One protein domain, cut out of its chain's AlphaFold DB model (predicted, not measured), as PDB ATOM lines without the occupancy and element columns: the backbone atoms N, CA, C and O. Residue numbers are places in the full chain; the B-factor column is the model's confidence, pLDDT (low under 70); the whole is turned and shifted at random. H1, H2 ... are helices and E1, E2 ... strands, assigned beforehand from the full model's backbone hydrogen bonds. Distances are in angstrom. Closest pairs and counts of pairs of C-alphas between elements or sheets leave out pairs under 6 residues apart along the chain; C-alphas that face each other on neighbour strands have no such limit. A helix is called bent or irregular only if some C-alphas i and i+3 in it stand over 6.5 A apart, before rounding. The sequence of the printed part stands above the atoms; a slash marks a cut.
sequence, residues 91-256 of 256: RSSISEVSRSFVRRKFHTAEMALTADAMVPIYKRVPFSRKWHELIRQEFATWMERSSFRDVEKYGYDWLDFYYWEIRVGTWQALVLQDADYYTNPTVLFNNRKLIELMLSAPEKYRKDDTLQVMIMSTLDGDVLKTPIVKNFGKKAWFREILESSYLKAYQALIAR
ATOM      1  N   ARG A  91     -38.063 -27.654  51.417       92.00
ATOM      2  CA  ARG A  91     -37.479 -26.306  51.553       92.00
ATOM      3  C   ARG A  91     -37.838 -25.376  50.387       92.00
ATOM      4  O   ARG A  91     -38.154 -25.805  49.279       92.00
ATOM      5  N   SER A  92     -37.781 -24.066  50.653       88.19
ATOM      6  CA  SER A  92     -38.149 -22.990  49.701       88.19
ATOM      7  C   SER A  92     -36.969 -22.309  48.994       88.19
ATOM      8  O   SER A  92     -37.173 -21.325  48.283       88.19
ATOM      9  N   SER A  93     -35.745 -22.775  49.229       89.94
ATOM     10  CA  SER A  93     -34.520 -22.172  48.696       89.94
ATOM     11  C   SER A  93     -34.400 -22.323  47.176       89.94
ATOM     12  O   SER A  93     -35.199 -23.014  46.551       89.94
ATOM     13  N   ILE A  94     -33.397 -21.671  46.581       92.44
ATOM     14  CA  ILE A  94     -33.033 -21.683  45.147       92.44
ATOM     15  C   ILE A  94     -33.921 -20.791  44.283       92.44
ATOM     16  O   ILE A  94     -33.456 -20.246  43.282       92.44
ATOM     17  N   SER A  95     -35.141 -20.491  44.726       91.81
ATOM     18  CA  SER A  95     -35.972 -19.478  44.070       91.81
ATOM     19  C   SER A  95     -35.338 -18.080  44.022       91.81
ATOM     20  O   SER A  95     -35.801 -17.213  43.289       91.81
ATOM     21  N   GLU A  96     -34.290 -17.825  44.807       91.00
ATOM     22  CA  GLU A  96     -33.524 -16.582  44.793       91.00
ATOM     23  C   GLU A  96     -32.653 -16.416  43.545       91.00
ATOM     24  O   GLU A  96     -32.310 -15.282  43.215       91.00
ATOM     25  N   VAL A  97     -32.332 -17.506  42.834       93.56
ATOM     26  CA  VAL A  97     -31.597 -17.462  41.555       93.56
ATOM     27  C   VAL A  97     -32.336 -16.590  40.542       93.56
ATOM     28  O   VAL A  97     -31.723 -15.816  39.820       93.56
ATOM     29  N   SER A  98     -33.667 -16.624  40.549       93.50
ATOM     30  CA  SER A  98     -34.496 -15.832  39.646       93.50
ATOM     31  C   SER A  98     -34.854 -14.441  40.176       93.50
ATOM     32  O   SER A  98     -35.765 -13.818  39.643       93.50
ATOM     33  N   ARG A  99     -34.168 -13.923  41.206       93.25
ATOM     34  CA  ARG A  99     -34.461 -12.608  41.824       93.25
ATOM     35  C   ARG A  99     -33.458 -11.506  41.480       93.25
ATOM     36  O   ARG A  99     -33.422 -10.485  42.168       93.25
ATOM     37  N   SER A 100     -32.598 -11.716  40.481       93.25
ATOM     38  CA  SER A 100     -31.544 -10.754  40.116       93.25
ATOM     39  C   SER A 100     -30.662 -10.400  41.318       93.25
ATOM     40  O   SER A 100     -30.340  -9.234  41.569       93.25
ATOM     41  N   PHE A 101     -30.322 -11.415  42.124       91.19
ATOM     42  CA  PHE A 101     -29.789 -11.229  43.474       91.19
ATOM     43  C   PHE A 101     -28.530 -10.359  43.493       91.19
ATOM     44  O   PHE A 101     -28.429  -9.447  44.313       91.19
ATOM     45  N   VAL A 102     -27.575 -10.619  42.593       91.44
ATOM     46  CA  VAL A 102     -26.296  -9.893  42.554       91.44
ATOM     47  C   VAL A 102     -26.527  -8.425  42.194       91.44
ATOM     48  O   VAL A 102     -26.065  -7.541  42.913       91.44
ATOM     49  N   ARG A 103     -27.325  -8.152  41.156       90.81
ATOM     50  CA  ARG A 103     -27.684  -6.788  40.736       90.81
ATOM     51  C   ARG A 103     -28.348  -6.010  41.868       90.81
ATOM     52  O   ARG A 103     -27.937  -4.890  42.174       90.81
ATOM     53  N   ARG A 104     -29.312  -6.636  42.555       88.44
ATOM     54  CA  ARG A 104     -30.015  -6.043  43.702       88.44
ATOM     55  C   ARG A 104     -29.071  -5.744  44.862       88.44
ATOM     56  O   ARG A 104     -29.111  -4.646  45.404       88.44
ATOM     57  N   LYS A 105     -28.225  -6.709  45.221       86.62
ATOM     58  CA  LYS A 105     -27.304  -6.630  46.359       86.62
ATOM     59  C   LYS A 105     -26.221  -5.565  46.174       86.62
ATOM     60  O   LYS A 105     -25.861  -4.884  47.128       86.62
ATOM     61  N   PHE A 106     -25.672  -5.458  44.968       87.44
ATOM     62  CA  PHE A 106     -24.563  -4.550  44.672       87.44
ATOM     63  C   PHE A 106     -25.007  -3.228  44.034       87.44
ATOM     64  O   PHE A 106     -24.165  -2.365  43.797       87.44
ATOM     65  N   HIS A 107     -26.310  -3.051  43.792       86.62
ATOM     66  CA  HIS A 107     -26.892  -1.882  43.127       86.62
ATOM     67  C   HIS A 107     -26.212  -1.573  41.785       86.62
ATOM     68  O   HIS A 107     -25.861  -0.428  41.503       86.62
ATOM     69  N   THR A 108     -26.003  -2.614  40.977       83.56
ATOM     70  CA  THR A 108     -25.314  -2.523  39.685       83.56
ATOM     71  C   THR A 108     -26.208  -3.001  38.545       83.56
ATOM     72  O   THR A 108     -26.884  -4.025  38.661       83.56
ATOM     73  N   ALA A 109     -26.221  -2.232  37.455       74.19
ATOM     74  CA  ALA A 109     -27.034  -2.498  36.273       74.19
ATOM     75  C   ALA A 109     -26.262  -3.242  35.179       74.19
ATOM     76  O   ALA A 109     -26.873  -3.993  34.431       74.19
ATOM     77  N   GLU A 110     -24.937  -3.099  35.098       81.19
ATOM     78  CA  GLU A 110     -24.122  -3.752  34.072       81.19
ATOM     79  C   GLU A 110     -22.749  -4.122  34.631       81.19
ATOM     80  O   GLU A 110     -22.106  -3.344  35.339       81.19
ATOM     81  N   MET A 111     -22.312  -5.342  34.333       88.75
ATOM     82  CA  MET A 111     -20.979  -5.839  34.646       88.75
ATOM     83  C   MET A 111     -20.529  -6.737  33.501       88.75
ATOM     84  O   MET A 111     -21.278  -7.614  33.072       88.75
ATOM     85  N   ALA A 112     -19.303  -6.526  33.024       92.12
ATOM     86  CA  ALA A 112     -18.712  -7.385  32.012       92.12
ATOM     87  C   ALA A 112     -18.495  -8.800  32.569       92.12
ATOM     88  O   ALA A 112     -18.068  -8.955  33.715       92.12
ATOM     89  N   LEU A 113     -18.745  -9.819  31.747       95.19
ATOM     90  CA  LEU A 113     -18.455 -11.214  32.070       95.19
ATOM     91  C   LEU A 113     -16.939 -11.462  32.033       95.19
ATOM     92  O   LEU A 113     -16.375 -11.898  31.030       95.19
ATOM     93  N   THR A 114     -16.258 -11.158  33.136       95.00
ATOM     94  CA  THR A 114     -14.812 -11.364  33.294       95.00
ATOM     95  C   THR A 114     -14.479 -11.919  34.674       95.00
ATOM     96  O   THR A 114     -15.204 -11.699  35.644       95.00
ATOM     97  N   ALA A 115     -13.336 -12.601  34.783       95.31
ATOM     98  CA  ALA A 115     -12.828 -13.071  36.069       95.31
ATOM     99  C   ALA A 115     -12.612 -11.908  37.058       95.31
ATOM    100  O   ALA A 115     -12.936 -12.026  38.238       95.31
ATOM    101  N   ASP A 116     -12.145 -10.754  36.571       92.19
ATOM    102  CA  ASP A 116     -11.980  -9.534  37.367       92.19
ATOM    103  C   ASP A 116     -13.294  -9.032  37.968       92.19
ATOM    104  O   ASP A 116     -13.337  -8.650  39.139       92.19
ATOM    105  N   ALA A 117     -14.381  -9.075  37.195       92.50
ATOM    106  CA  ALA A 117     -15.702  -8.667  37.657       92.50
ATOM    107  C   ALA A 117     -16.261  -9.598  38.750       92.50
ATOM    108  O   ALA A 117     -17.070  -9.158  39.567       92.50
ATOM    109  N   MET A 118     -15.805 -10.854  38.817       93.94
ATOM    110  CA  MET A 118     -16.247 -11.844  39.811       93.94
ATOM    111  C   MET A 118     -15.581 -11.684  41.183       93.94
ATOM    112  O   MET A 118     -16.206 -11.970  42.209       93.94
ATOM    113  N   VAL A 119     -14.339 -11.193  41.236       92.50
ATOM    114  CA  VAL A 119     -13.583 -11.017  42.492       92.50
ATOM    115  C   VAL A 119     -14.351 -10.197  43.543       92.50
ATOM    116  O   VAL A 119     -14.497 -10.677  44.673       92.50
ATOM    117  N   PRO A 120     -14.875  -8.990  43.238       90.19
ATOM    118  CA  PRO A 120     -15.498  -8.153  44.257       90.19
ATOM    119  C   PRO A 120     -16.877  -8.652  44.703       90.19
ATOM    120  O   PRO A 120     -17.312  -8.326  45.810       90.19
ATOM    121  N   ILE A 121     -17.556  -9.445  43.866       91.88
ATOM    122  CA  ILE A 121     -18.888  -9.990  44.159       91.88
ATOM    123  C   ILE A 121     -18.841 -11.344  44.881       91.88
ATOM    124  O   ILE A 121     -19.824 -11.715  45.526       91.88
ATOM    125  N   TYR A 122     -17.693 -12.032  44.856       90.56
ATOM    126  CA  TYR A 122     -17.456 -13.281  45.583       90.56
ATOM    127  C   TYR A 122     -17.446 -13.078  47.100       90.56
ATOM    128  O   TYR A 122     -18.291 -13.599  47.837       90.56
ATOM    129  N   LYS A 123     -16.474 -12.303  47.586       83.88
ATOM    130  CA  LYS A 123     -16.290 -12.004  49.006       83.88
ATOM    131  C   LYS A 123     -15.464 -10.733  49.152       83.88
ATOM    132  O   LYS A 123     -14.566 -10.461  48.362       83.88
ATOM    133  N   ARG A 124     -15.716  -9.986  50.229       84.56
ATOM    134  CA  ARG A 124     -14.807  -8.916  50.650       84.56
ATOM    135  C   ARG A 124     -13.506  -9.552  51.127       84.56
ATOM    136  O   ARG A 124     -13.501 -10.238  52.151       84.56
ATOM    137  N   VAL A 125     -12.435  -9.323  50.388       83.12
ATOM    138  CA  VAL A 125     -11.074  -9.694  50.777       83.12
ATOM    139  C   VAL A 125     -10.270  -8.419  51.028       83.12
ATOM    140  O   VAL A 125     -10.659  -7.355  50.538       83.12
ATOM    141  N   PRO A 126      -9.187  -8.472  51.821       82.06
ATOM    142  CA  PRO A 126      -8.308  -7.320  51.984       82.06
ATOM    143  C   PRO A 126      -7.863  -6.776  50.622       82.06
ATOM    144  O   PRO A 126      -7.690  -7.557  49.686       82.06
ATOM    145  N   PHE A 127      -7.644  -5.460  50.516       81.50
ATOM    146  CA  PHE A 127      -7.066  -4.832  49.320       81.50
ATOM    147  C   PHE A 127      -5.590  -5.229  49.168       81.50
ATOM    148  O   PHE A 127      -4.673  -4.457  49.424       81.50
ATOM    149  N   SER A 128      -5.370  -6.486  48.797       86.31
ATOM    150  CA  SER A 128      -4.073  -7.109  48.605       86.31
ATOM    151  C   SER A 128      -4.009  -7.630  47.183       86.31
ATOM    152  O   SER A 128      -4.740  -8.550  46.815       86.31
ATOM    153  N   ARG A 129      -3.074  -7.079  46.406       85.50
ATOM    154  CA  ARG A 129      -2.851  -7.472  45.011       85.50
ATOM    155  C   ARG A 129      -2.642  -8.980  44.862       85.50
ATOM    156  O   ARG A 129      -3.172  -9.570  43.933       85.50
ATOM    157  N   LYS A 130      -1.924  -9.608  45.802       90.44
ATOM    158  CA  LYS A 130      -1.685 -11.060  45.800       90.44
ATOM    159  C   LYS A 130      -2.987 -11.858  45.931       90.44
ATOM    160  O   LYS A 130      -3.177 -12.822  45.204       90.44
ATOM    161  N   TRP A 131      -3.872 -11.458  46.848       90.06
ATOM    162  CA  TRP A 131      -5.157 -12.137  47.042       90.06
ATOM    163  C   TRP A 131      -6.106 -11.923  45.868       90.06
ATOM    164  O   TRP A 131      -6.750 -12.871  45.432       90.06
ATOM    165  N   HIS A 132      -6.182 -10.699  45.344       90.75
ATOM    166  CA  HIS A 132      -7.009 -10.402  44.175       90.75
ATOM    167  C   HIS A 132      -6.541 -11.166  42.944       90.75
ATOM    168  O   HIS A 132      -7.369 -11.774  42.275       90.75
ATOM    169  N   GLU A 133      -5.231 -11.215  42.701       91.88
ATOM    170  CA  GLU A 133      -4.659 -11.960  41.581       91.88
ATOM    171  C   GLU A 133      -4.921 -13.464  41.695       91.88
ATOM    172  O   GLU A 133      -5.333 -14.079  40.717       91.88
ATOM    173  N   LEU A 134      -4.771 -14.043  42.892       94.31
ATOM    174  CA  LEU A 134      -5.096 -15.450  43.127       94.31
ATOM    175  C   LEU A 134      -6.567 -15.744  42.798       94.31
ATOM    176  O   LEU A 134      -6.860 -16.634  42.012       94.31
ATOM    177  N   ILE A 135      -7.501 -14.968  43.354       94.38
ATOM    178  CA  ILE A 135      -8.941 -15.188  43.138       94.38
ATOM    179  C   ILE A 135      -9.310 -14.976  41.663       94.38
ATOM    180  O   ILE A 135     -10.117 -15.725  41.115       94.38
ATOM    181  N   ARG A 136      -8.711 -13.978  41.006       95.25
ATOM    182  CA  ARG A 136      -8.893 -13.720  39.574       95.25
ATOM    183  C   ARG A 136      -8.425 -14.907  38.731       95.25
ATOM    184  O   ARG A 136      -9.139 -15.307  37.816       95.25
ATOM    185  N   GLN A 137      -7.257 -15.476  39.034       97.44
ATOM    186  CA  GLN A 137      -6.738 -16.661  38.346       97.44
ATOM    187  C   GLN A 137      -7.661 -17.867  38.541       97.44
ATOM    188  O   GLN A 137      -8.030 -18.501  37.556       97.44
ATOM    189  N   GLU A 138      -8.122 -18.119  39.768       96.94
ATOM    190  CA  GLU A 138      -9.066 -19.208  40.047       96.94
ATOM    191  C   GLU A 138     -10.385 -19.041  39.283       96.94
ATOM    192  O   GLU A 138     -10.879 -19.998  38.685       96.94
ATOM    193  N   PHE A 139     -10.937 -17.822  39.213       97.38
ATOM    194  CA  PHE A 139     -12.121 -17.569  38.388       97.38
ATOM    195  C   PHE A 139     -11.840 -17.751  36.899       97.38
ATOM    196  O   PHE A 139     -12.667 -18.336  36.207       97.38
ATOM    197  N   ALA A 140     -10.688 -17.311  36.394       98.12
ATOM    198  CA  ALA A 140     -10.324 -17.518  34.995       98.12
ATOM    199  C   ALA A 140     -10.234 -19.016  34.653       98.12
ATOM    200  O   ALA A 140     -10.797 -19.447  33.645       98.12
ATOM    201  N   THR A 141      -9.597 -19.810  35.515       98.25
ATOM    202  CA  THR A 141      -9.508 -21.268  35.378       98.25
ATOM    203  C   THR A 141     -10.876 -21.934  35.480       98.25
ATOM    204  O   THR A 141     -11.191 -22.809  34.675       98.25
ATOM    205  N   TRP A 142     -11.716 -21.526  36.434       97.00
ATOM    206  CA  TRP A 142     -13.078 -22.044  36.565       97.00
ATOM    207  C   TRP A 142     -13.926 -21.731  35.330       97.00
ATOM    208  O   TRP A 142     -14.574 -22.636  34.805       97.00
ATOM    209  N   MET A 143     -13.884 -20.492  34.827       97.69
ATOM    210  CA  MET A 143     -14.627 -20.077  33.634       97.69
ATOM    211  C   MET A 143     -14.241 -20.903  32.405       97.69
ATOM    212  O   MET A 143     -15.115 -21.252  31.617       97.69
ATOM    213  N   GLU A 144     -12.954 -21.220  32.252       97.31
ATOM    214  CA  GLU A 144     -12.460 -22.074  31.170       97.31
ATOM    215  C   GLU A 144     -12.961 -23.516  31.329       97.31
ATOM    216  O   GLU A 144     -13.615 -24.060  30.444       97.31
ATOM    217  N   ARG A 145     -12.740 -24.122  32.502       97.25
ATOM    218  CA  ARG A 145     -13.094 -25.529  32.766       97.25
ATOM    219  C   ARG A 145     -14.593 -25.811  32.678       97.25
ATOM    220  O   ARG A 145     -14.975 -26.926  32.338       97.25
ATOM    221  N   SER A 146     -15.424 -24.834  33.025       95.12
ATOM    222  CA  SER A 146     -16.888 -24.953  33.011       95.12
ATOM    223  C   SER A 146     -17.533 -24.412  31.735       95.12
ATOM    224  O   SER A 146     -18.749 -24.500  31.594       95.12
ATOM    225  N   SER A 147     -16.749 -23.840  30.811       95.88
ATOM    226  CA  SER A 147     -17.272 -23.102  29.650       95.88
ATOM    227  C   SER A 147     -18.227 -21.956  30.036       95.88
ATOM    228  O   SER A 147     -19.106 -21.572  29.267       95.88
ATOM    229  N   PHE A 148     -18.054 -21.358  31.222       96.50
ATOM    230  CA  PHE A 148     -18.941 -20.305  31.739       96.50
ATOM    231  C   PHE A 148     -18.985 -19.057  30.845       96.50
ATOM    232  O   PHE A 148     -19.956 -18.306  30.864       96.50
ATOM    233  N   ARG A 149     -17.954 -18.842  30.018       95.69
ATOM    234  CA  ARG A 149     -17.914 -17.763  29.012       95.69
ATOM    235  C   ARG A 149     -19.055 -17.837  27.995       95.69
ATOM    236  O   ARG A 149     -19.380 -16.825  27.384       95.69
ATOM    237  N   ASP A 150     -19.656 -19.010  27.820       96.19
ATOM    238  CA  ASP A 150     -20.726 -19.227  26.851       96.19
ATOM    239  C   ASP A 150     -22.127 -19.036  27.445       96.19
ATOM    240  O   ASP A 150     -23.105 -19.109  26.708       96.19
ATOM    241  N   VAL A 151     -22.255 -18.756  28.747       95.06
ATOM    242  CA  VAL A 151     -23.553 -18.705  29.448       95.06
ATOM    243  C   VAL A 151     -24.555 -17.745  28.794       95.06
ATOM    244  O   VAL A 151     -25.715 -18.102  28.585       95.06
ATOM    245  N   GLU A 152     -24.091 -16.569  28.366       94.38
ATOM    246  CA  GLU A 152     -24.934 -15.565  27.706       94.38
ATOM    247  C   GLU A 152     -25.341 -15.985  26.286       94.38
ATOM    248  O   GLU A 152     -26.420 -15.614  25.824       94.38
ATOM    249  N   LYS A 153     -24.550 -16.833  25.605       95.50
ATOM    250  CA  LYS A 153     -24.910 -17.397  24.288       95.50
ATOM    251  C   LYS A 153     -26.131 -18.314  24.376       95.50
ATOM    252  O   LYS A 153     -26.840 -18.483  23.389       95.50
ATOM    253  N   TYR A 154     -26.387 -18.877  25.555       92.25
ATOM    254  CA  TYR A 154     -27.562 -19.698  25.842       92.25
ATOM    255  C   TYR A 154     -28.750 -18.885  26.389       92.25
ATOM    256  O   TYR A 154     -29.765 -19.472  26.756       92.25
ATOM    257  N   GLY A 155     -28.652 -17.550  26.428       91.19
ATOM    258  CA  GLY A 155     -29.742 -16.664  26.847       91.19
ATOM    259  C   GLY A 155     -29.874 -16.470  28.359       91.19
ATOM    260  O   GLY A 155     -30.902 -15.968  28.815       91.19
ATOM    261  N   TYR A 156     -28.861 -16.849  29.142       92.31
ATOM    262  CA  TYR A 156     -28.846 -16.650  30.591       92.31
ATOM    263  C   TYR A 156     -28.019 -15.425  30.984       92.31
ATOM    264  O   TYR A 156     -26.916 -15.226  30.484       92.31
ATOM    265  N   ASP A 157     -28.525 -14.643  31.940       93.69
ATOM    266  CA  ASP A 157     -27.740 -13.597  32.596       93.69
ATOM    267  C   ASP A 157     -26.637 -14.247  33.446       93.69
ATOM    268  O   ASP A 157     -26.910 -15.057  34.344       93.69
ATOM    269  N   TRP A 158     -25.382 -13.893  33.172       95.56
ATOM    270  CA  TRP A 158     -24.241 -14.500  33.846       95.56
ATOM    271  C   TRP A 158     -24.222 -14.231  35.355       95.56
ATOM    272  O   TRP A 158     -23.685 -15.046  36.099       95.56
ATOM    273  N   LEU A 159     -24.814 -13.138  35.847       95.31
ATOM    274  CA  LEU A 159     -24.879 -12.838  37.282       95.31
ATOM    275  C   LEU A 159     -25.871 -13.747  38.013       95.31
ATOM    276  O   LEU A 159     -25.613 -14.136  39.157       95.31
ATOM    277  N   ASP A 160     -26.986 -14.098  37.368       94.81
ATOM    278  CA  ASP A 160     -27.959 -15.050  37.913       94.81
ATOM    279  C   ASP A 160     -27.337 -16.457  37.975       94.81
ATOM    280  O   ASP A 160     -27.409 -17.132  39.008       94.81
ATOM    281  N   PHE A 161     -26.630 -16.863  36.915       94.00
ATOM    282  CA  PHE A 161     -25.937 -18.155  36.861       94.00
ATOM    283  C   PHE A 161     -24.736 -18.216  37.816       94.00
ATOM    284  O   PHE A 161     -24.540 -19.211  38.507       94.00
ATOM    285  N   TYR A 162     -23.975 -17.123  37.939       95.19
ATOM    286  CA  TYR A 162     -22.899 -16.978  38.922       95.19
ATOM    287  C   TYR A 162     -23.424 -17.152  40.350       95.19
ATOM    288  O   TYR A 162     -22.817 -17.850  41.163       95.19
ATOM    289  N   TYR A 163     -24.562 -16.531  40.678       94.19
ATOM    290  CA  TYR A 163     -25.182 -16.698  41.990       94.19
ATOM    291  C   TYR A 163     -25.576 -18.157  42.247       94.19
ATOM    292  O   TYR A 163     -25.360 -18.662  43.351       94.19
ATOM    293  N   TRP A 164     -26.120 -18.838  41.241       93.31
ATOM    294  CA  TRP A 164     -26.473 -20.251  41.349       93.31
ATOM    295  C   TRP A 164     -25.240 -21.138  41.591       93.31
ATOM    296  O   TRP A 164     -25.171 -21.831  42.603       93.31
ATOM    297  N   GLU A 165     -24.220 -21.047  40.745       92.56
ATOM    298  CA  GLU A 165     -23.018 -21.888  40.845       92.56
ATOM    299  C   GLU A 165     -22.200 -21.585  42.108       92.56
ATOM    300  O   GLU A 165     -21.880 -22.470  42.902       92.56
ATOM    301  N   ILE A 166     -21.891 -20.311  42.352       92.00
ATOM    302  CA  ILE A 166     -20.941 -19.934  43.403       92.00
ATOM    303  C   ILE A 166     -21.631 -19.816  44.755       92.00
ATOM    304  O   ILE A 166     -21.144 -20.346  45.758       92.00
ATOM    305  N   ARG A 167     -22.759 -19.098  44.839       88.06
ATOM    306  CA  ARG A 167     -23.392 -18.820  46.136       88.06
ATOM    307  C   ARG A 167     -24.297 -19.958  46.580       88.06
ATOM    308  O   ARG A 167     -24.196 -20.360  47.740       88.06
ATOM    309  N   VAL A 168     -25.181 -20.444  45.712       91.31
ATOM    310  CA  VAL A 168     -26.074 -21.561  46.057       91.31
ATOM    311  C   VAL A 168     -25.259 -22.849  46.175       91.31
ATOM    312  O   VAL A 168     -25.367 -23.507  47.208       91.31
ATOM    313  N   GLY A 169     -24.369 -23.140  45.220       87.56
ATOM    314  CA  GLY A 169     -23.511 -24.333  45.248       87.56
ATOM    315  C   GLY A 169     -22.649 -24.480  46.509       87.56
ATOM    316  O   GLY A 169     -22.398 -25.595  46.946       87.56
ATOM    317  N   THR A 170     -22.260 -23.376  47.157       87.25
ATOM    318  CA  THR A 170     -21.511 -23.424  48.425       87.25
ATOM    319  C   THR A 170     -22.419 -23.377  49.652       87.25
ATOM    320  O   THR A 170     -22.423 -24.288  50.474       87.25
ATOM    321  N   TRP A 171     -23.209 -22.314  49.817       87.88
ATOM    322  CA  TRP A 171     -23.969 -22.104  51.051       87.88
ATOM    323  C   TRP A 171     -25.141 -23.074  51.195       87.88
ATOM    324  O   TRP A 171     -25.354 -23.600  52.284       87.88
ATOM    325  N   GLN A 172     -25.905 -23.300  50.124       90.50
ATOM    326  CA  GLN A 172     -27.088 -24.154  50.195       90.50
ATOM    327  C   GLN A 172     -26.680 -25.614  50.388       90.50
ATOM    328  O   GLN A 172     -27.295 -26.284  51.211       90.50
ATOM    329  N   ALA A 173     -25.639 -26.081  49.692       88.75
ATOM    330  CA  ALA A 173     -25.137 -27.447  49.828       88.75
ATOM    331  C   ALA A 173     -24.790 -27.784  51.285       88.75
ATOM    332  O   ALA A 173     -25.259 -28.786  51.809       88.75
ATOM    333  N   LEU A 174     -24.087 -26.888  51.982       89.81
ATOM    334  CA  LEU A 174     -23.720 -27.087  53.389       89.81
ATOM    335  C   LEU A 174     -24.931 -27.097  54.334       89.81
ATOM    336  O   LEU A 174     -24.947 -27.825  55.322       89.81
ATOM    337  N   VAL A 175     -25.959 -26.296  54.035       91.00
ATOM    338  CA  VAL A 175     -27.216 -26.289  54.799       91.00
ATOM    339  C   VAL A 175     -28.015 -27.576  54.583       91.00
ATOM    340  O   VAL A 175     -28.656 -28.040  55.524       91.00
ATOM    341  N   LEU A 176     -28.007 -28.134  53.371       92.50
ATOM    342  CA  LEU A 176     -28.643 -29.423  53.082       92.50
ATOM    343  C   LEU A 176     -27.866 -30.564  53.747       92.50
ATOM    344  O   LEU A 176     -28.476 -31.393  54.403       92.50
ATOM    345  N   GLN A 177     -26.535 -30.507  53.727       91.81
ATOM    346  CA  GLN A 177     -25.686 -31.472  54.420       91.81
ATOM    347  C   GLN A 177     -25.895 -31.478  55.947       91.81
ATOM    348  O   GLN A 177     -25.795 -32.523  56.578       91.81
ATOM    349  N   ASP A 178     -26.205 -30.333  56.571       92.62
ATOM    350  CA  ASP A 178     -26.654 -30.318  57.977       92.62
ATOM    351  C   ASP A 178     -27.982 -31.064  58.161       92.62
ATOM    352  O   ASP A 178     -28.213 -31.659  59.208       92.62
ATOM    353  N   ALA A 179     -28.893 -30.968  57.193       92.75
ATOM    354  CA  ALA A 179     -30.214 -31.577  57.282       92.75
ATOM    355  C   ALA A 179     -30.179 -33.097  57.078       92.75
ATOM    356  O   ALA A 179     -30.941 -33.792  57.742       92.75
ATOM    357  N   ASP A 180     -29.231 -33.608  56.288       92.31
ATOM    358  CA  ASP A 180     -29.031 -35.048  56.049       92.31
ATOM    359  C   ASP A 180     -28.838 -35.871  57.342       92.31
ATOM    360  O   ASP A 180     -29.045 -37.081  57.353       92.31
ATOM    361  N   TYR A 181     -28.480 -35.237  58.464       92.69
ATOM    362  CA  TYR A 181     -28.378 -35.910  59.764       92.69
ATOM    363  C   TYR A 181     -29.729 -36.305  60.378       92.69
ATOM    364  O   TYR A 181     -29.747 -37.123  61.301       92.69
ATOM    365  N   TYR A 182     -30.834 -35.695  59.942       92.56
ATOM    366  CA  TYR A 182     -32.144 -35.834  60.590       92.56
ATOM    367  C   TYR A 182     -33.348 -35.856  59.641       92.56
ATOM    368  O   TYR A 182     -34.479 -35.997  60.103       92.56
ATOM    369  N   THR A 183     -33.142 -35.680  58.336       93.50
ATOM    370  CA  THR A 183     -34.198 -35.700  57.316       93.50
ATOM    371  C   THR A 183     -33.595 -35.888  55.921       93.50
ATOM    372  O   THR A 183     -32.390 -35.748  55.745       93.50
ATOM    373  N   ASN A 184     -34.439 -36.137  54.916       93.75
ATOM    374  CA  ASN A 184     -34.101 -36.057  53.498       93.75
ATOM    375  C   ASN A 184     -34.497 -34.676  52.942       93.75
ATOM    376  O   ASN A 184     -35.662 -34.465  52.569       93.75
ATOM    377  N   PRO A 185     -33.582 -33.695  52.880       93.25
ATOM    378  CA  PRO A 185     -33.947 -32.348  52.479       93.25
ATOM    379  C   PRO A 185     -34.219 -32.272  50.969       93.25
ATOM    380  O   PRO A 185     -33.357 -32.510  50.127       93.25
ATOM    381  N   THR A 186     -35.431 -31.863  50.606       93.06
ATOM    382  CA  THR A 186     -35.877 -31.688  49.220       93.06
ATOM    383  C   THR A 186     -36.154 -30.220  48.929       93.06
ATOM    384  O   THR A 186     -36.937 -29.556  49.611       93.06
ATOM    385  N   VAL A 187     -35.537 -29.684  47.876       93.44
ATOM    386  CA  VAL A 187     -35.693 -28.279  47.477       93.44
ATOM    387  C   VAL A 187     -36.537 -28.196  46.208       93.44
ATOM    388  O   VAL A 187     -36.040 -28.460  45.117       93.44
ATOM    389  N   LEU A 188     -37.807 -27.788  46.330       91.25
ATOM    390  CA  LEU A 188     -38.751 -27.783  45.197       91.25
ATOM    391  C   LEU A 188     -38.276 -26.931  44.017       91.25
ATOM    392  O   LEU A 188     -38.440 -27.316  42.862       91.25
ATOM    393  N   PHE A 189     -37.682 -25.771  44.304       92.00
ATOM    394  CA  PHE A 189     -37.200 -24.864  43.262       92.00
ATOM    395  C   PHE A 189     -35.839 -25.270  42.696       92.00
ATOM    396  O   PHE A 189     -35.390 -24.621  41.760       92.00
ATOM    397  N   ASN A 190     -35.223 -26.365  43.163       91.69
ATOM    398  CA  ASN A 190     -34.089 -26.995  42.476       91.69
ATOM    399  C   ASN A 190     -34.538 -27.829  41.266       91.69
ATOM    400  O   ASN A 190     -34.066 -28.938  41.027       91.69
ATOM    401  N   ASN A 191     -35.514 -27.323  40.525       93.62
ATOM    402  CA  ASN A 191     -36.067 -27.974  39.358       93.62
ATOM    403  C   ASN A 191     -35.694 -27.135  38.140       93.62
ATOM    404  O   ASN A 191     -36.088 -25.971  38.050       93.62
ATOM    405  N   ARG A 192     -34.959 -27.736  37.196       93.06
ATOM    406  CA  ARG A 192     -34.477 -27.046  35.990       93.06
ATOM    407  C   ARG A 192     -35.602 -26.315  35.262       93.06
ATOM    408  O   ARG A 192     -35.452 -25.141  34.950       93.06
ATOM    409  N   LYS A 193     -36.753 -26.968  35.074       95.62
ATOM    410  CA  LYS A 193     -37.887 -26.374  34.363       95.62
ATOM    411  C   LYS A 193     -38.448 -25.155  35.094       95.62
ATOM    412  O   LYS A 193     -38.752 -24.154  34.453       95.62
ATOM    413  N   LEU A 194     -38.576 -25.219  36.421       94.56
ATOM    414  CA  LEU A 194     -39.032 -24.076  37.219       94.56
ATOM    415  C   LEU A 194     -38.029 -22.921  37.170       94.56
ATOM    416  O   LEU A 194     -38.440 -21.775  37.000       94.56
ATOM    417  N   ILE A 195     -36.732 -23.205  37.297       93.69
ATOM    418  CA  ILE A 195     -35.681 -22.181  37.236       93.69
ATOM    419  C   ILE A 195     -35.679 -21.502  35.863       93.69
ATOM    420  O   ILE A 195     -35.728 -20.277  35.810       93.69
ATOM    421  N   GLU A 196     -35.712 -22.268  34.770       94.62
ATOM    422  CA  GLU A 196     -35.785 -21.742  33.397       94.62
ATOM    423  C   GLU A 196     -37.010 -20.841  33.190       94.62
ATOM    424  O   GLU A 196     -36.891 -19.738  32.658       94.62
ATOM    425  N   LEU A 197     -38.188 -21.274  33.654       95.19
ATOM    426  CA  LEU A 197     -39.416 -20.479  33.565       95.19
ATOM    427  C   LEU A 197     -39.340 -19.192  34.390       95.19
ATOM    428  O   LEU A 197     -39.849 -18.160  33.966       95.19
ATOM    429  N   MET A 198     -38.722 -19.230  35.570       95.25
ATOM    430  CA  MET A 198     -38.573 -18.026  36.382       95.25
ATOM    431  C   MET A 198     -37.505 -17.078  35.824       95.25
ATOM    432  O   MET A 198     -37.661 -15.868  35.954       95.25
ATOM    433  N   LEU A 199     -36.432 -17.596  35.217       94.88
ATOM    434  CA  LEU A 199     -35.370 -16.792  34.601       94.88
ATOM    435  C   LEU A 199     -35.810 -16.143  33.285       94.88
ATOM    436  O   LEU A 199     -35.328 -15.058  32.970       94.88
ATOM    437  N   SER A 200     -36.752 -16.747  32.555       94.50
ATOM    438  CA  SER A 200     -37.308 -16.159  31.328       94.50
ATOM    439  C   SER A 200     -38.203 -14.939  31.585       94.50
ATOM    440  O   SER A 200     -38.485 -14.168  30.665       94.50
ATOM    441  N   ALA A 201     -38.638 -14.723  32.831       95.31
ATOM    442  CA  ALA A 201     -39.379 -13.527  33.197       95.31
ATOM    443  C   ALA A 201     -38.489 -12.267  33.083       95.31
ATOM    444  O   ALA A 201     -37.334 -12.278  33.527       95.31
ATOM    445  N   PRO A 202     -39.019 -11.140  32.565       93.50
ATOM    446  CA  PRO A 202     -38.265  -9.892  32.485       93.50
ATOM    447  C   PRO A 202     -37.688  -9.472  33.840       93.50
ATOM    448  O   PRO A 202     -38.399  -9.480  34.848       93.50
ATOM    449  N   GLU A 203     -36.428  -9.025  33.853       91.88
ATOM    450  CA  GLU A 203     -35.695  -8.650  35.075       91.88
ATOM    451  C   GLU A 203     -36.483  -7.682  35.971       91.88
ATOM    452  O   GLU A 203     -36.473  -7.803  37.195       91.88
ATOM    453  N   LYS A 204     -37.245  -6.758  35.367       91.94
ATOM    454  CA  LYS A 204     -38.076  -5.794  36.100       91.94
ATOM    455  C   LYS A 204     -39.061  -6.439  37.080       91.94
ATOM    456  O   LYS A 204     -39.308  -5.830  38.107       91.94
ATOM    457  N   TYR A 205     -39.573  -7.638  36.786       94.44
ATOM    458  CA  TYR A 205     -40.470  -8.385  37.678       94.44
ATOM    459  C   TYR A 205     -39.717  -9.290  38.657       94.44
ATOM    460  O   TYR A 205     -40.285  -9.760  39.636       94.44
ATOM    461  N   ARG A 206     -38.449  -9.585  38.370       93.31
ATOM    462  CA  ARG A 206     -37.592 -10.464  39.169       93.31
ATOM    463  C   ARG A 206     -36.926  -9.709  40.316       93.31
ATOM    464  O   ARG A 206     -36.890 -10.201  41.441       93.31
ATOM    465  N   LYS A 207     -36.427  -8.500  40.046       89.38
ATOM    466  CA  LYS A 207     -35.620  -7.708  40.990       89.38
ATOM    467  C   LYS A 207     -36.380  -7.208  42.224       89.38
ATOM    468  O   LYS A 207     -35.770  -7.004  43.275       89.38
ATOM    469  N   ASP A 208     -37.688  -6.991  42.108       88.06
ATOM    470  CA  ASP A 208     -38.548  -6.416  43.153       88.06
ATOM    471  C   ASP A 208     -39.482  -7.445  43.813       88.06
ATOM    472  O   ASP A 208     -40.382  -7.079  44.564       88.06
ATOM    473  N   ASP A 209     -39.231  -8.732  43.563       90.31
ATOM    474  CA  ASP A 209     -40.039  -9.866  44.007       90.31
ATOM    475  C   ASP A 209     -41.473  -9.915  43.411       90.31
ATOM    476  O   ASP A 209     -42.283 -10.742  43.847       90.31
ATOM    477  N   THR A 210     -41.808  -9.099  42.394       94.88
ATOM    478  CA  THR A 210     -43.146  -9.097  41.758       94.88
ATOM    479  C   THR A 210     -43.505 -10.463  41.185       94.88
ATOM    480  O   THR A 210     -44.618 -10.942  41.387       94.88
ATOM    481  N   LEU A 211     -42.566 -11.137  40.516       95.56
ATOM    482  CA  LEU A 211     -42.756 -12.486  39.983       95.56
ATOM    483  C   LEU A 211     -43.174 -13.466  41.083       95.56
ATOM    484  O   LEU A 211     -44.136 -14.213  40.924       95.56
ATOM    485  N   GLN A 212     -42.481 -13.445  42.217       93.56
ATOM    486  CA  GLN A 212     -42.739 -14.345  43.335       93.56
ATOM    487  C   GLN A 212     -44.092 -14.045  43.989       93.56
ATOM    488  O   GLN A 212     -44.790 -14.977  44.391       93.56
ATOM    489  N   VAL A 213     -44.486 -12.771  44.066       94.81
ATOM    490  CA  VAL A 213     -45.824 -12.367  44.524       94.81
ATOM    491  C   VAL A 213     -46.903 -12.850  43.561       94.81
ATOM    492  O   VAL A 213     -47.878 -13.435  44.023       94.81
ATOM    493  N   MET A 214     -46.717 -12.695  42.247       95.88
ATOM    494  CA  MET A 214     -47.659 -13.205  41.242       95.88
ATOM    495  C   MET A 214     -47.816 -14.725  41.343       95.88
ATOM    496  O   MET A 214     -48.938 -15.219  41.358       95.88
ATOM    497  N   ILE A 215     -46.716 -15.472  41.491       95.38
ATOM    498  CA  ILE A 215     -46.760 -16.930  41.686       95.38
ATOM    499  C   ILE A 215     -47.558 -17.285  42.947       95.38
ATOM    500  O   ILE A 215     -48.430 -18.148  42.892       95.38
ATOM    501  N   MET A 216     -47.293 -16.624  44.080       95.62
ATOM    502  CA  MET A 216     -48.045 -16.875  45.317       95.62
ATOM    503  C   MET A 216     -49.522 -16.536  45.161       95.62
ATOM    504  O   MET A 216     -50.348 -17.355  45.528       95.62
ATOM    505  N   SER A 217     -49.849 -15.382  44.579       96.69
ATOM    506  CA  SER A 217     -51.233 -14.953  44.369       96.69
ATOM    507  C   SER A 217     -52.018 -15.913  43.478       96.69
ATOM    508  O   SER A 217     -53.209 -16.093  43.700       96.69
ATOM    509  N   THR A 218     -51.362 -16.508  42.479       96.88
ATOM    510  CA  THR A 218     -51.978 -17.482  41.569       96.88
ATOM    511  C   THR A 218     -52.184 -18.842  42.231       96.88
ATOM    512  O   THR A 218     -53.191 -19.489  41.971       96.88
ATOM    513  N   LEU A 219     -51.238 -19.291  43.062       96.25
ATOM    514  CA  LEU A 219     -51.337 -20.584  43.748       96.25
ATOM    515  C   LEU A 219     -52.287 -20.511  44.944       96.25
ATOM    516  O   LEU A 219     -53.242 -21.272  45.035       96.25
ATOM    517  N   ASP A 220     -52.013 -19.589  45.860       96.50
ATOM    518  CA  ASP A 220     -52.836 -19.322  47.026       96.50
ATOM    519  C   ASP A 220     -52.571 -17.907  47.550       96.50
ATOM    520  O   ASP A 220     -51.597 -17.652  48.266       96.50
ATOM    521  N   GLY A 221     -53.461 -16.978  47.204       95.56
ATOM    522  CA  GLY A 221     -53.379 -15.587  47.645       95.56
ATOM    523  C   GLY A 221     -53.500 -15.405  49.158       95.56
ATOM    524  O   GLY A 221     -53.047 -14.383  49.680       95.56
ATOM    525  N   ASP A 222     -54.030 -16.383  49.896       94.69
ATOM    526  CA  ASP A 222     -54.220 -16.247  51.339       94.69
ATOM    527  C   ASP A 222     -52.893 -16.179  52.096       94.69
ATOM    528  O   ASP A 222     -52.805 -15.492  53.119       94.69
ATOM    529  N   VAL A 223     -51.820 -16.768  51.553       94.06
ATOM    530  CA  VAL A 223     -50.474 -16.655  52.141       94.06
ATOM    531  C   VAL A 223     -49.942 -15.216  52.145       94.06
ATOM    532  O   VAL A 223     -49.002 -14.909  52.875       94.06
ATOM    533  N   LEU A 224     -50.521 -14.324  51.332       93.94
ATOM    534  CA  LEU A 224     -50.124 -12.917  51.224       93.94
ATOM    535  C   LEU A 224     -50.881 -12.001  52.195       93.94
ATOM    536  O   LEU A 224     -50.527 -10.830  52.327       93.94
ATOM    537  N   LYS A 225     -51.890 -12.510  52.918       91.38
ATOM    538  CA  LYS A 225     -52.642 -11.732  53.923       91.38
ATOM    539  C   LYS A 225     -51.800 -11.389  55.158       91.38
ATOM    540  O   LYS A 225     -52.180 -10.533  55.957       91.38
ATOM    541  N   THR A 226     -50.650 -12.037  55.333       85.44
ATOM    542  CA  THR A 226     -49.643 -11.646  56.324       85.44
ATOM    543  C   THR A 226     -48.453 -10.964  55.654       85.44
ATOM    544  O   THR A 226     -48.047 -11.397  54.574       85.44
ATOM    545  N   PRO A 227     -47.831  -9.955  56.291       80.38
ATOM    546  CA  PRO A 227     -46.656  -9.299  55.731       80.38
ATOM    547  C   PRO A 227     -45.524 -10.286  55.439       80.38
ATOM    548  O   PRO A 227     -45.129 -11.065  56.307       80.38
ATOM    549  N   ILE A 228     -44.945 -10.194  54.240       78.12
ATOM    550  CA  ILE A 228     -43.705 -10.902  53.921       78.12
ATOM    551  C   ILE A 228     -42.598 -10.300  54.787       78.12
ATOM    552  O   ILE A 228     -42.251  -9.121  54.656       78.12
ATOM    553  N   VAL A 229     -42.038 -11.116  55.678       71.25
ATOM    554  CA  VAL A 229     -40.913 -10.712  56.518       71.25
ATOM    555  C   VAL A 229     -39.724 -10.409  55.615       71.25
ATOM    556  O   VAL A 229     -39.117 -11.300  55.024       71.25
ATOM    557  N   LYS A 230     -39.370  -9.128  55.499       64.56
ATOM    558  CA  LYS A 230     -38.152  -8.737  54.796       64.56
ATOM    559  C   LYS A 230     -36.943  -9.180  55.624       64.56
ATOM    560  O   LYS A 230     -36.804  -8.819  56.792       64.56
ATOM    561  N   ASN A 231     -36.018  -9.899  54.989       55.56
ATOM    562  CA  ASN A 231     -34.719 -10.250  55.582       55.56
ATOM    563  C   ASN A 231     -33.828  -9.020  55.860       55.56
ATOM    564  O   ASN A 231     -32.803  -9.128  56.535       55.56
ATOM    565  N   PHE A 232     -34.235  -7.839  55.390       53.41
ATOM    566  CA  PHE A 232     -33.470  -6.598  55.442       53.41
ATOM    567  C   PHE A 232     -33.697  -5.820  56.746       53.41
ATOM    568  O   PHE A 232     -34.357  -4.786  56.777       53.41
ATOM    569  N   GLY A 233     -33.152  -6.330  57.852       61.81
ATOM    570  CA  GLY A 233     -32.952  -5.517  59.058       61.81
ATOM    571  C   GLY A 233     -31.795  -4.519  58.885       61.81
ATOM    572  O   GLY A 233     -31.024  -4.618  57.929       61.81
ATOM    573  N   LYS A 234     -31.593  -3.606  59.850       67.50
ATOM    574  CA  LYS A 234     -30.492  -2.611  59.828       67.50
ATOM    575  C   LYS A 234     -29.123  -3.230  59.499       67.50
ATOM    576  O   LYS A 234     -28.370  -2.680  58.707       67.50
ATOM    577  N   LYS A 235     -28.820  -4.408  60.059       71.31
ATOM    578  CA  LYS A 235     -27.559  -5.137  59.826       71.31
ATOM    579  C   LYS A 235     -27.365  -5.558  58.364       71.31
ATOM    580  O   LYS A 235     -26.246  -5.500  57.863       71.31
ATOM    581  N   ALA A 236     -28.431  -5.996  57.696       70.81
ATOM    582  CA  ALA A 236     -28.377  -6.387  56.292       70.81
ATOM    583  C   ALA A 236     -28.161  -5.161  55.396       70.81
ATOM    584  O   ALA A 236     -27.269  -5.184  54.559       70.81
ATOM    585  N   TRP A 237     -28.873  -4.066  55.670       78.62
ATOM    586  CA  TRP A 237     -28.698  -2.799  54.959       78.62
ATOM    587  C   TRP A 237     -27.267  -2.244  55.079       78.62
ATOM    588  O   TRP A 237     -26.637  -1.917  54.077       78.62
ATOM    589  N   PHE A 238     -26.693  -2.223  56.289       81.88
ATOM    590  CA  PHE A 238     -25.290  -1.825  56.476       81.88
ATOM    591  C   PHE A 238     -24.325  -2.718  55.688       81.88
ATOM    592  O   PHE A 238     -23.340  -2.236  55.131       81.88
ATOM    593  N   ARG A 239     -24.595  -4.026  55.633       80.69
ATOM    594  CA  ARG A 239     -23.775  -4.970  54.874       80.69
ATOM    595  C   ARG A 239     -23.853  -4.705  53.368       80.69
ATOM    596  O   ARG A 239     -22.808  -4.718  52.728       80.69
ATOM    597  N   GLU A 240     -25.038  -4.428  52.834       84.44
ATOM    598  CA  GLU A 240     -25.235  -4.071  51.422       84.44
ATOM    599  C   GLU A 240     -24.490  -2.788  51.056       84.44
ATOM    600  O   GLU A 240     -23.795  -2.740  50.040       84.44
ATOM    601  N   ILE A 241     -24.529  -1.770  51.920       85.75
ATOM    602  CA  ILE A 241     -23.740  -0.543  51.725       85.75
ATOM    603  C   ILE A 241     -22.248  -0.852  51.684       85.75
ATOM    604  O   ILE A 241     -21.541  -0.365  50.805       85.75
ATOM    605  N   LEU A 242     -21.748  -1.669  52.612       86.44
ATOM    606  CA  LEU A 242     -20.332  -2.031  52.646       86.44
ATOM    607  C   LEU A 242     -19.910  -2.840  51.415       86.44
ATOM    608  O   LEU A 242     -18.832  -2.608  50.874       86.44
ATOM    609  N   GLU A 243     -20.730  -3.793  50.976       88.00
ATOM    610  CA  GLU A 243     -20.447  -4.639  49.811       88.00
ATOM    611  C   GLU A 243     -20.522  -3.840  48.498       88.00
ATOM    612  O   GLU A 243     -19.617  -3.949  47.672       88.00
ATOM    613  N   SER A 244     -21.518  -2.965  48.336       86.56
ATOM    614  CA  SER A 244     -21.614  -2.065  47.177       86.56
ATOM    615  C   SER A 244     -20.495  -1.017  47.150       86.56
ATOM    616  O   SER A 244     -19.927  -0.746  46.091       86.56
ATOM    617  N   SER A 245     -20.106  -0.466  48.303       88.12
ATOM    618  CA  SER A 245     -18.971   0.465  48.400       88.12
ATOM    619  C   SER A 245     -17.643  -0.222  48.079       88.12
ATOM    620  O   SER A 245     -16.808   0.350  47.381       88.12
ATOM    621  N   TYR A 246     -17.459  -1.464  48.536       89.69
ATOM    622  CA  TYR A 246     -16.281  -2.269  48.208       89.69
ATOM    623  C   TYR A 246     -16.178  -2.545  46.703       89.69
ATOM    624  O   TYR A 246     -15.104  -2.358  46.138       89.69
ATOM    625  N   LEU A 247     -17.286  -2.912  46.045       89.81
ATOM    626  CA  LEU A 247     -17.322  -3.106  44.591       89.81
ATOM    627  C   LEU A 247     -16.865  -1.845  43.843       89.81
ATOM    628  O   LEU A 247     -15.978  -1.930  42.996       89.81
ATOM    629  N   LYS A 248     -17.414  -0.677  44.198       88.38
ATOM    630  CA  LYS A 248     -17.042   0.607  43.578       88.38
ATOM    631  C   LYS A 248     -15.557   0.924  43.758       88.38
ATOM    632  O   LYS A 248     -14.887   1.307  42.802       88.38
ATOM    633  N   ALA A 249     -15.033   0.739  44.969       88.38
ATOM    634  CA  ALA A 249     -13.619   0.962  45.259       88.38
ATOM    635  C   ALA A 249     -12.711   0.005  44.469       88.38
ATOM    636  O   ALA A 249     -11.688   0.425  43.937       88.38
ATOM    637  N   TYR A 250     -13.101  -1.265  44.352       87.81
ATOM    638  CA  TYR A 250     -12.369  -2.266  43.581       87.81
ATOM    639  C   TYR A 250     -12.340  -1.942  42.081       87.81
ATOM    640  O   TYR A 250     -11.277  -1.964  41.467       87.81
ATOM    641  N   GLN A 251     -13.480  -1.563  41.500       85.19
ATOM    642  CA  GLN A 251     -13.564  -1.158  40.091       85.19
ATOM    643  C   GLN A 251     -12.676   0.057  39.788       85.19
ATOM    644  O   GLN A 251     -11.988   0.078  38.771       85.19
ATOM    645  N   ALA A 252     -12.628   1.037  40.696       85.25
ATOM    646  CA  ALA A 252     -11.761   2.207  40.556       85.25
ATOM    647  C   ALA A 252     -10.258   1.874  40.628       85.25
ATOM    648  O   ALA A 252      -9.445   2.623  40.091       85.25
ATOM    649  N   LEU A 253      -9.885   0.780  41.299       81.44
ATOM    650  CA  LEU A 253      -8.499   0.319  41.394       81.44
ATOM    651  C   LEU A 253      -8.043  -0.437  40.146       81.44
ATOM    652  O   LEU A 253      -6.894  -0.279  39.764       81.44
ATOM    653  N   ILE A 254      -8.917  -1.233  39.522       74.62
ATOM    654  CA  ILE A 254      -8.589  -1.983  38.292       74.62
ATOM    655  C   ILE A 254      -8.604  -1.096  37.048       74.62
ATOM    656  O   ILE A 254      -7.900  -1.373  36.086       74.62
ATOM    657  N   ALA A 255      -9.389  -0.018  37.055       63.75
ATOM    658  CA  ALA A 255      -9.394   0.949  35.961       63.75
ATOM    659  C   ALA A 255      -8.097   1.790  35.865       63.75
ATOM    660  O   ALA A 255      -8.001   2.633  34.973       63.75
ATOM    661  N   ARG A 256      -7.141   1.609  36.788       55.72
ATOM    662  CA  ARG A 256      -5.842   2.296  36.849       55.72
ATOM    663  C   ARG A 256      -4.709   1.331  36.530       55.72
ATOM    664  O   ARG A 256      -3.739   1.799  35.901       55.72
TER     665      ARG A 256
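What this domain is: This is residues 91 to 256 of the 256 residues of an uncharacterized protein of Halomonas anticariensis (strain DSM 16096 / CECT 5854 / LMG 22089 / FP35) (UniProt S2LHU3). Two short helices end to end, H1 and H2, lie in the middle of a mostly helical body: the first part of H6 packs on both, and the long H10 crosses H2 on the side away from H6. Beyond H1, H7 and H8 pack on it and H9 makes one far end of the longest axis; toward the other end H3 sits between H4 and H10, while residues 178 to 183, of which 178 to 179 belong to H6, stick out just before E1. The printed part has 166 residues, with named elements in the order H1, H2, H3, H4, H5, H6, E1, H7, H8, H9, H10. The ten helices hold 113 residues and the one strand 4; the whole is compact, with a radius of gyration of the C-alphas of 17.4 A and spans of 54 by 37 by 34 A.

How they stand to each other: H1, residues 95 to 99, and H2, residues 101 to 106, meet only through their link. H1 touches H6, residues 158 to 179, which meets it with residues 160 to 164 alone; the closest C-alphas are those of Val 97 and Asp 160, 5.7 A apart. H1 and H6 are the hubs, touching three helices each. H2 touches residues 159 to 163 of H6 at 72 degrees, only just about perpendicular, closest at the C-alphas of Val 102 and Leu 159, 6.2 A. H2 also touches residues 240 to 247 of H10, residues 234 to 254, about perpendicular at 74 degrees, with the C-alphas of Phe 106 and Ser 244 closest at 4.6 A. H3, residues 115 to 122, touches residues 243 to 250 of H10 at a shallow tilt of 20 degrees, opposite ways; the closest C-alphas, of Pro 120 and Leu 247, are 5.4 A apart. H3 touches H4, residues 129 to 145, at 71 degrees, only just about perpendicular, closest at the C-alphas of Ala 115 and Phe 139, 5.1 A. H5, residues 148 to 154, and H6 touch only at the corner, and only just, with 3 pairs of C-alphas within 8 A; those of Val 151 and Trp 158 are closest at 6.1 A. E1, residues 184 to 187, pairs with no named strand; its closest C-alpha to H6 is Pro 185, 6.1 A from that of Leu 176. H7, residues 192 to 199, touches H1, closest at the C-alphas of Ser 98 and Leu 199, 5.2 A. H8, residues 203 to 206, only just touches H1, with 3 pairs of C-alphas within 8 A; the closest, of Arg 99 and Arg 206, are 4.6 A apart. H9, residues 210 to 224, touches no helix but is near H1. Each O i to N i+4 pair is within hydrogen-bond range in H2, H4, H7 and H10, but 0 of 1 in H1, 2 of 4 in H3, 1 of 3 in H5, 16 of 18 in H6 and 7 of 11 in H9; O i to N i+3 pairs within range are 1 of 2 in H1 and 3 of 4 in H5, and H8 is too short for an i+4 pair.

Where its parts are: H1 begins at C-alpha 95, (-35.972, -19.478, 44.070). H4 is 24.1 A long from first to last C-alpha. H6, 29.6 A long, begins at C-alpha 158, (-24.241, -14.500, 33.846), and has a kink of 37 degrees near residue 170; it is neither bent nor irregular, but only just: C-alphas 169 and 172 are 6.1 A apart. H3 is only just irregular, with C-alphas 117 and 120 at 6.6 A; H5 is irregular, with C-alphas 149 and 152 at 7.5 A, and so is H9, 12.4 A long, with C-alphas 219 and 222 at 9.2 A. H10, 30.7 A long, ends at C-alpha 254, (-8.589, -1.983, 38.292).

The domain as a whole: The two C-alphas farthest apart, of Asp 222 and Arg 256, are 53.8 A apart. The printed part has no cut, and no link is long. The mean pLDDT of the printed part is 89.6; residues 230 to 234 and 255 to 256 are under 70.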